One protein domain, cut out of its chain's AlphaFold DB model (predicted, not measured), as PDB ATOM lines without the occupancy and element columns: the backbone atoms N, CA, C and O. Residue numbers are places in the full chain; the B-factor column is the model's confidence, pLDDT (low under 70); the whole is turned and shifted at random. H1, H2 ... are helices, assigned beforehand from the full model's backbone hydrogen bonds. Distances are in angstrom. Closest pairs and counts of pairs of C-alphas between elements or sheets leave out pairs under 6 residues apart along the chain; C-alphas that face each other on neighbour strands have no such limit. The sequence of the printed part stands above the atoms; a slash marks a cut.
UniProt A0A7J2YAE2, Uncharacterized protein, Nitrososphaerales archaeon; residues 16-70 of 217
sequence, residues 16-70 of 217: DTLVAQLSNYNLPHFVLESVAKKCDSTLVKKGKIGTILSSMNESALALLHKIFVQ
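This is residues 16 to 70 of the 217 residues of an uncharacterized protein of Nitrososphaerales archaeon (UniProt A0A7J2YAE2). Four short helices fold into a small rounded ball, with H4, the longest, along one side, where it packs on both H1 and H2. H1 and H2 do not reach each other, and H3 packs on H1; the link of residues 39 to 48 leads from H2 to H3. The printed part has 55 residues with four named helices, H1, H2, H3 and H4 in that order, and no named strand; the class is all helix. It is compact, with a radius of gyration of the C-alphas of 9.6 A and spans of 22 by 21 by 18 A.

H1, residues 16 to 22, touches H3, residues 49 to 54; their closest C-alphas, Val 19 and Leu 53, are 5.9 A apart. These two run opposite ways at a steep tilt of 37 degrees, only just beyond shallow. H1 also touches H4, residues 58 to 68, the same way at a shallow tilt of 31 degrees, with the C-alphas of Leu 18 and Leu 61 closest at 6.3 A. H2, residues 29 to 38, touches H4 at a steep tilt of 53 degrees, opposite ways; the closest C-alphas, Ala 36 and Ala 60, are 5.7 A apart. The helix packing is mostly crossed, but only just: 1 of these 3 touching pairs is at a shallow tilt. H3 and H4 are close but not clearly touching, with the C-alphas of Leu 53 and Leu 61 closest at 7.3 A. H2 and H3 are near each other, their closest C-alphas 8.2 A apart. In H1, H2, H3 and H4 every O i to N i+4 pair is within hydrogen-bond range.

H1 begins at C-alpha 16 (201.669, 149.140, 230.672) and is 9.9 A long from first to last C-alpha. H2 measures 14.3 A from C-alpha 29 to C-alpha 38, and H3 8.5 A from C-alpha 49 to C-alpha 54. H4 measures 15.2 A and ends at C-alpha 68 (208.163, 147.157, 245.387).

The two C-alphas farthest apart, Lys 46 and Gln 70, are 26.3 A apart. The printed part has no cut; the link from H3 to H4 is tight, and those from H1 to H2 and from H2 to H3 are short. The mean pLDDT of the printed part is 93.3, and no printed residue is under 70.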
ATOM      1  N   ASP A  16     200.860 150.207 231.271       90.81
ATOM      2  CA  ASP A  16     201.669 149.140 230.672       90.81
ATOM      3  C   ASP A  16     203.112 149.138 231.198       90.81
ATOM      4  O   ASP A  16     203.689 148.073 231.432       90.81
ATOM      5  N   THR A  17     203.669 150.318 231.490       93.75
ATOM      6  CA  THR A  17     204.992 150.442 232.118       93.75
ATOM      7  C   THR A  17     204.975 149.894 233.544       93.75
ATOM      8  O   THR A  17     205.869 149.131 233.919       93.75
ATOM      9  N   LEU A  18     203.941 150.217 234.329       94.38
ATOM     10  CA  LEU A  18     203.781 149.695 235.690       94.38
ATOM     11  C   LEU A  18     203.672 148.165 235.690       94.38
ATOM     12  O   LEU A  18     204.368 147.494 236.454       94.38
ATOM     13  N   VAL A  19     202.848 147.601 234.802       95.44
ATOM     14  CA  VAL A  19     202.685 146.145 234.666       95.44
ATOM     15  C   VAL A  19     204.007 145.478 234.286       95.44
ATOM     16  O   VAL A  19     204.366 144.460 234.883       95.44
ATOM     17  N   ALA A  20     204.751 146.043 233.332       93.88
ATOM     18  CA  ALA A  20     206.032 145.496 232.894       93.88
ATOM     19  C   ALA A  20     207.069 145.476 234.027       93.88
ATOM     20  O   ALA A  20     207.739 144.464 234.234       93.88
ATOM     21  N   GLN A  21     207.168 146.558 234.802       93.62
ATOM     22  CA  GLN A  21     208.087 146.634 235.939       93.62
ATOM     23  C   GLN A  21     207.715 145.640 237.044       93.62
ATOM     24  O   GLN A  21     208.576 144.897 237.517       93.62
ATOM     25  N   LEU A  22     206.434 145.581 237.416       94.25
ATOM     26  CA  LEU A  22     205.929 144.716 238.486       94.25
ATOM     27  C   LEU A  22     205.960 143.226 238.125       94.25
ATOM     28  O   LEU A  22     206.115 142.388 239.010       94.25
ATOM     29  N   SER A  23     205.884 142.879 236.837       92.69
ATOM     30  CA  SER A  23     205.941 141.484 236.370       92.69
ATOM     31  C   SER A  23     207.284 140.792 236.636       92.69
ATOM     32  O   SER A  23     207.349 139.566 236.590       92.69
ATOM     33  N   ASN A  24     208.342 141.549 236.945       88.25
ATOM     34  CA  ASN A  24     209.651 141.001 237.318       88.25
ATOM     35  C   ASN A  24     209.721 140.531 238.781       88.25
ATOM     36  O   ASN A  24     210.716 139.935 239.191       88.25
ATOM     37  N   TYR A  25     208.684 140.797 239.578       86.25
ATOM     38  CA  TYR A  25     208.623 140.426 240.985       86.25
ATOM     39  C   TYR A  25     207.769 139.169 241.174       86.25
ATOM     40  O   TYR A  25     206.700 139.021 240.581       86.25
ATOM     41  N   ASN A  26     208.205 138.272 242.062       83.50
ATOM     42  CA  ASN A  26     207.418 137.103 242.459       83.50
ATOM     43  C   ASN A  26     206.348 137.495 243.495       83.50
ATOM     44  O   ASN A  26     206.454 137.132 244.668       83.50
ATOM     45  N   LEU A  27     205.368 138.297 243.069       89.38
ATOM     46  CA  LEU A  27     204.319 138.854 243.926       89.38
ATOM     47  C   LEU A  27     203.322 137.761 244.347       89.38
ATOM     48  O   LEU A  27     202.605 137.228 243.495       89.38
ATOM     49  N   PRO A  28     203.233 137.420 245.646       87.56
ATOM     50  CA  PRO A  28     202.245 136.469 246.129       87.56
ATOM     51  C   PRO A  28     200.819 136.968 245.898       87.56
ATOM     52  O   PRO A  28     200.534 138.157 246.045       87.56
ATOM     53  N   HIS A  29     199.894 136.046 245.626       88.50
ATOM     54  CA  HIS A  29     198.505 136.401 245.328       88.50
ATOM     55  C   HIS A  29     197.827 137.198 246.451       88.50
ATOM     56  O   HIS A  29     197.140 138.170 246.165       88.50
ATOM     57  N   PHE A  30     198.079 136.856 247.717       86.94
ATOM     58  CA  PHE A  30     197.468 137.561 248.847       86.94
ATOM     59  C   PHE A  30     197.900 139.044 248.925       86.94
ATOM     60  O   PHE A  30     197.111 139.886 249.353       86.94
ATOM     61  N   VAL A  31     199.133 139.389 248.509       91.75
ATOM     62  CA  VAL A  31     199.593 140.792 248.436       91.75
ATOM     63  C   VAL A  31     198.758 141.527 247.399       91.75
ATOM     64  O   VAL A  31     198.261 142.622 247.657       91.75
ATOM     65  N   LEU A  32     198.576 140.899 246.235       94.44
ATOM     66  CA  LEU A  32     197.771 141.451 245.151       94.44
ATOM     67  C   LEU A  32     196.314 141.629 245.591       94.44
ATOM     68  O   LEU A  32     195.740 142.679 245.328       94.44
ATOM     69  N   GLU A  33     195.733 140.661 246.304       93.88
ATOM     70  CA  GLU A  33     194.379 140.756 246.872       93.88
ATOM     71  C   GLU A  33     194.262 141.892 247.891       93.88
ATOM     72  O   GLU A  33     193.303 142.663 247.848       93.88
ATOM     73  N   SER A  34     195.249 142.031 248.779       93.19
ATOM     74  CA  SER A  34     195.248 143.063 249.820       93.19
ATOM     75  C   SER A  34     195.330 144.462 249.210       93.19
ATOM     76  O   SER A  34     194.552 145.345 249.573       93.19
ATOM     77  N   VAL A  35     196.208 144.655 248.221       96.00
ATOM     78  CA  VAL A  35     196.335 145.925 247.495       96.00
ATOM     79  C   VAL A  35     195.115 146.195 246.614       96.00
ATOM     80  O   VAL A  35     194.605 147.313 246.620       96.00
ATOM     81  N   ALA A  36     194.590 145.187 245.911       96.62
ATOM     82  CA  ALA A  36     193.383 145.346 245.107       96.62
ATOM     83  C   ALA A  36     192.202 145.813 245.965       96.62
ATOM     84  O   ALA A  36     191.521 146.765 245.597       96.62
ATOM     85  N   LYS A  37     192.015 145.201 247.140       96.25
ATOM     86  CA  LYS A  37     190.973 145.585 248.096       96.25
ATOM     87  C   LYS A  37     191.140 147.022 248.594       96.25
ATOM     88  O   LYS A  37     190.154 147.738 248.674       96.25
ATOM     89  N   LYS A  38     192.362 147.453 248.925       95.56
ATOM     90  CA  LYS A  38     192.635 148.826 249.396       95.56
ATOM     91  C   LYS A  38     192.363 149.903 248.347       95.56
ATOM     92  O   LYS A  38     192.145 151.054 248.705       95.56
ATOM     93  N   CYS A  39     192.425 149.539 247.071       96.81
ATOM     94  CA  CYS A  39     192.279 150.462 245.952       96.81
ATOM     95  C   CYS A  39     190.980 150.251 245.164       96.81
ATOM     96  O   CYS A  39     190.903 150.720 244.029       96.81
ATOM     97  N   ASP A  40     190.012 149.505 245.709       96.62
ATOM     98  CA  ASP A  40     188.752 149.147 245.040       96.62
ATOM     99  C   ASP A  40     188.961 148.631 243.603       96.62
ATOM    100  O   ASP A  40     188.265 148.986 242.649       96.62
ATOM    101  N   SER A  41     189.988 147.799 243.434       96.38
ATOM    102  CA  SER A  41     190.410 147.253 242.151       96.38
ATOM    103  C   SER A  41     189.883 145.839 241.946       96.38
ATOM    104  O   SER A  41     189.859 145.014 242.860       96.38
ATOM    105  N   THR A  42     189.575 145.503 240.696       93.06
ATOM    106  CA  THR A  42     189.404 144.111 240.278       93.06
ATOM    107  C   THR A  42     190.727 143.349 240.352       93.06
ATOM    108  O   THR A  42     191.802 143.932 240.194       93.06
ATOM    109  N   LEU A  43     190.639 142.035 240.573       95.88
ATOM    110  CA  LEU A  43     191.780 141.128 240.527       95.88
ATOM    111  C   LEU A  43     191.358 139.769 239.973       95.88
ATOM    112  O   LEU A  43     190.527 139.061 240.550       95.88
ATOM    113  N   VAL A  44     191.957 139.380 238.853       93.69
ATOM    114  CA  VAL A  44     191.790 138.032 238.309       93.69
ATOM    115  C   VAL A  44     192.544 137.027 239.189       93.69
ATOM    116  O   VAL A  44     193.737 137.166 239.443       93.69
ATOM    117  N   LYS A  45     191.851 135.970 239.629       87.62
ATOM    118  CA  LYS A  45     192.373 134.988 240.602       87.62
ATOM    119  C   LYS A  45     193.418 134.010 240.050       87.62
ATOM    120  O   LYS A  45     194.077 133.317 240.818       87.62
ATOM    121  N   LYS A  46     193.530 133.876 238.725       86.62
ATOM    122  CA  LYS A  46     194.406 132.894 238.066       86.62
ATOM    123  C   LYS A  46     194.963 133.438 236.757       86.62
ATOM    124  O   LYS A  46     194.238 134.061 235.991       86.62
ATOM    125  N   GLY A  47     196.218 133.125 236.462       88.38
ATOM    126  CA  GLY A  47     196.857 133.479 235.198       88.38
ATOM    127  C   GLY A  47     198.340 133.774 235.365       88.38
ATOM    128  O   GLY A  47     198.899 133.629 236.450       88.38
ATOM    129  N   LYS A  48     198.979 134.200 234.273       89.81
ATOM    130  CA  LYS A  48     200.333 134.762 234.326       89.81
ATOM    131  C   LYS A  48     200.299 136.085 235.093       89.81
ATOM    132  O   LYS A  48     199.313 136.814 234.995       89.81
ATOM    133  N   ILE A  49     201.387 136.417 235.792       91.50
ATOM    134  CA  ILE A  49     201.474 137.635 236.614       91.50
ATOM    135  C   ILE A  49     201.094 138.900 235.832       91.50
ATOM    136  O   ILE A  49     200.296 139.688 236.324       91.50
ATOM    137  N   GLY A  50     201.539 139.031 234.576       92.88
ATOM    138  CA  GLY A  50     201.163 140.156 233.714       92.88
ATOM    139  C   GLY A  50     199.651 140.269 233.499       92.88
ATOM    140  O   GLY A  50     199.095 141.345 233.659       92.88
ATOM    141  N   THR A  51     198.949 139.158 233.240       93.38
ATOM    142  CA  THR A  51     197.480 139.151 233.095       93.38
ATOM    143  C   THR A  51     196.776 139.542 234.392       93.38
ATOM    144  O   THR A  51     195.797 140.287 234.364       93.38
ATOM    145  N   ILE A  52     197.272 139.051 235.530       95.19
ATOM    146  CA  ILE A  52     196.726 139.386 236.848       95.19
ATOM    147  C   ILE A  52     196.899 140.889 237.111       95.19
ATOM    148  O   ILE A  52     195.922 141.565 237.423       95.19
ATOM    149  N   LEU A  53     198.101 141.432 236.903       96.25
ATOM    150  CA  LEU A  53     198.404 142.855 237.081       96.25
ATOM    151  C   LEU A  53     197.609 143.745 236.116       96.25
ATOM    152  O   LEU A  53     197.023 144.734 236.543       96.25
ATOM    153  N   SER A  54     197.504 143.383 234.833       95.06
ATOM    154  CA  SER A  54     196.721 144.147 233.848       95.06
ATOM    155  C   SER A  54     195.234 144.242 234.206       95.06
ATOM    156  O   SER A  54     194.570 145.186 233.772       95.06
ATOM    157  N   SER A  55     194.705 143.307 235.006       95.94
ATOM    158  CA  SER A  55     193.324 143.365 235.501       95.94
ATOM    159  C   SER A  55     193.100 144.398 236.608       95.94
ATOM    160  O   SER A  55     191.949 144.694 236.924       95.94
ATOM    161  N   MET A  56     194.169 144.950 237.187       97.12
ATOM    162  CA  MET A  56     194.084 145.937 238.259       97.12
ATOM    163  C   MET A  56     193.920 147.366 237.708       97.12
ATOM    164  O   MET A  56     194.301 147.670 236.569       97.12
ATOM    165  N   ASN A  57     193.337 148.252 238.516       96.31
ATOM    166  CA  ASN A  57     193.244 149.681 238.221       96.31
ATOM    167  C   ASN A  57     194.593 150.395 238.453       96.31
ATOM    168  O   ASN A  57     195.531 149.836 239.027       96.31
ATOM    169  N   GLU A  58     194.703 151.637 237.981       95.50
ATOM    170  CA  GLU A  58     195.947 152.415 238.070       95.50
ATOM    171  C   GLU A  58     196.365 152.697 239.514       95.50
ATOM    172  O   GLU A  58     197.551 152.624 239.824       95.50
ATOM    173  N   SER A  59     195.413 152.943 240.419       96.19
ATOM    174  CA  SER A  59     195.696 153.189 241.838       96.19
ATOM    175  C   SER A  59     196.372 151.991 242.506       96.19
ATOM    176  O   SER A  59     197.362 152.160 243.219       96.19
ATOM    177  N   ALA A  60     195.893 150.777 242.233       97.44
ATOM    178  CA  ALA A  60     196.483 149.554 242.760       97.44
ATOM    179  C   ALA A  60     197.881 149.297 242.178       97.44
ATOM    180  O   ALA A  60     198.802 148.944 242.915       97.44
ATOM    181  N   LEU A  61     198.069 149.518 240.873       97.50
ATOM    182  CA  LEU A  61     199.377 149.383 240.222       97.50
ATOM    183  C   LEU A  61     200.383 150.421 240.730       97.50
ATOM    184  O   LEU A  61     201.534 150.079 240.995       97.50
ATOM    185  N   ALA A  62     199.948 151.665 240.930       96.12
ATOM    186  CA  ALA A  62     200.763 152.717 241.519       96.12
ATOM    187  C   ALA A  62     201.157 152.378 242.964       96.12
ATOM    188  O   ALA A  62     202.310 152.568 243.343       96.12
ATOM    189  N   LEU A  63     200.240 151.816 243.761       97.06
ATOM    190  CA  LEU A  63     200.540 151.369 245.120       97.06
ATOM    191  C   LEU A  63     201.551 150.210 245.130       97.06
ATOM    192  O   LEU A  63     202.539 150.269 245.858       97.06
ATOM    193  N   LEU A  64     201.376 149.195 244.278       96.88
ATOM    194  CA  LEU A  64     202.361 148.117 244.118       96.88
ATOM    195  C   LEU A  64     203.733 148.662 243.701       96.88
ATOM    196  O   LEU A  64     204.759 148.240 244.236       96.88
ATOM    197  N   HIS A  65     203.766 149.621 242.778       95.38
ATOM    198  CA  HIS A  65     205.001 150.267 242.347       95.38
ATOM    199  C   HIS A  65     205.689 151.011 243.500       95.38
ATOM    200  O   HIS A  65     206.891 150.827 243.713       95.38
ATOM    201  N   LYS A  66     204.934 151.767 244.306       94.75
ATOM    202  CA  LYS A  66     205.445 152.408 245.529       94.75
ATOM    203  C   LYS A  66     206.083 151.401 246.480       94.75
ATOM    204  O   LYS A  66     207.214 151.590 246.927       94.75
ATOM    205  N   ILE A  67     205.402 150.283 246.722       93.94
ATOM    206  CA  ILE A  67     205.859 149.247 247.655       93.94
ATOM    207  C   ILE A  67     207.127 148.541 247.152       93.94
ATOM    208  O   ILE A  67     208.071 148.365 247.926       93.94
ATOM    209  N   PHE A  68     207.157 148.110 245.887       92.25
ATOM    210  CA  PHE A  68     208.163 147.157 245.387       92.25
ATOM    211  C   PHE A  68     209.259 147.774 244.520       92.25
ATOM    212  O   PHE A  68     210.375 147.253 244.484       92.25
ATOM    213  N   VAL A  69     208.964 148.874 243.827       90.81
ATOM    214  CA  VAL A  69     209.913 149.542 242.926       90.81
ATOM    215  C   VAL A  69     210.552 150.749 243.603       90.81
ATOM    216  O   VAL A  69     211.766 150.933 243.484       90.81
ATOM    217  N   GLN A  70     209.762 151.546 244.326       91.12
ATOM    218  CA  GLN A  70     210.248 152.716 245.071       91.12
ATOM    219  C   GLN A  70     210.640 152.386 246.516       91.12
ATOM    220  O   GLN A  70     211.365 153.162 247.127       91.12
TER     221      GLN A  70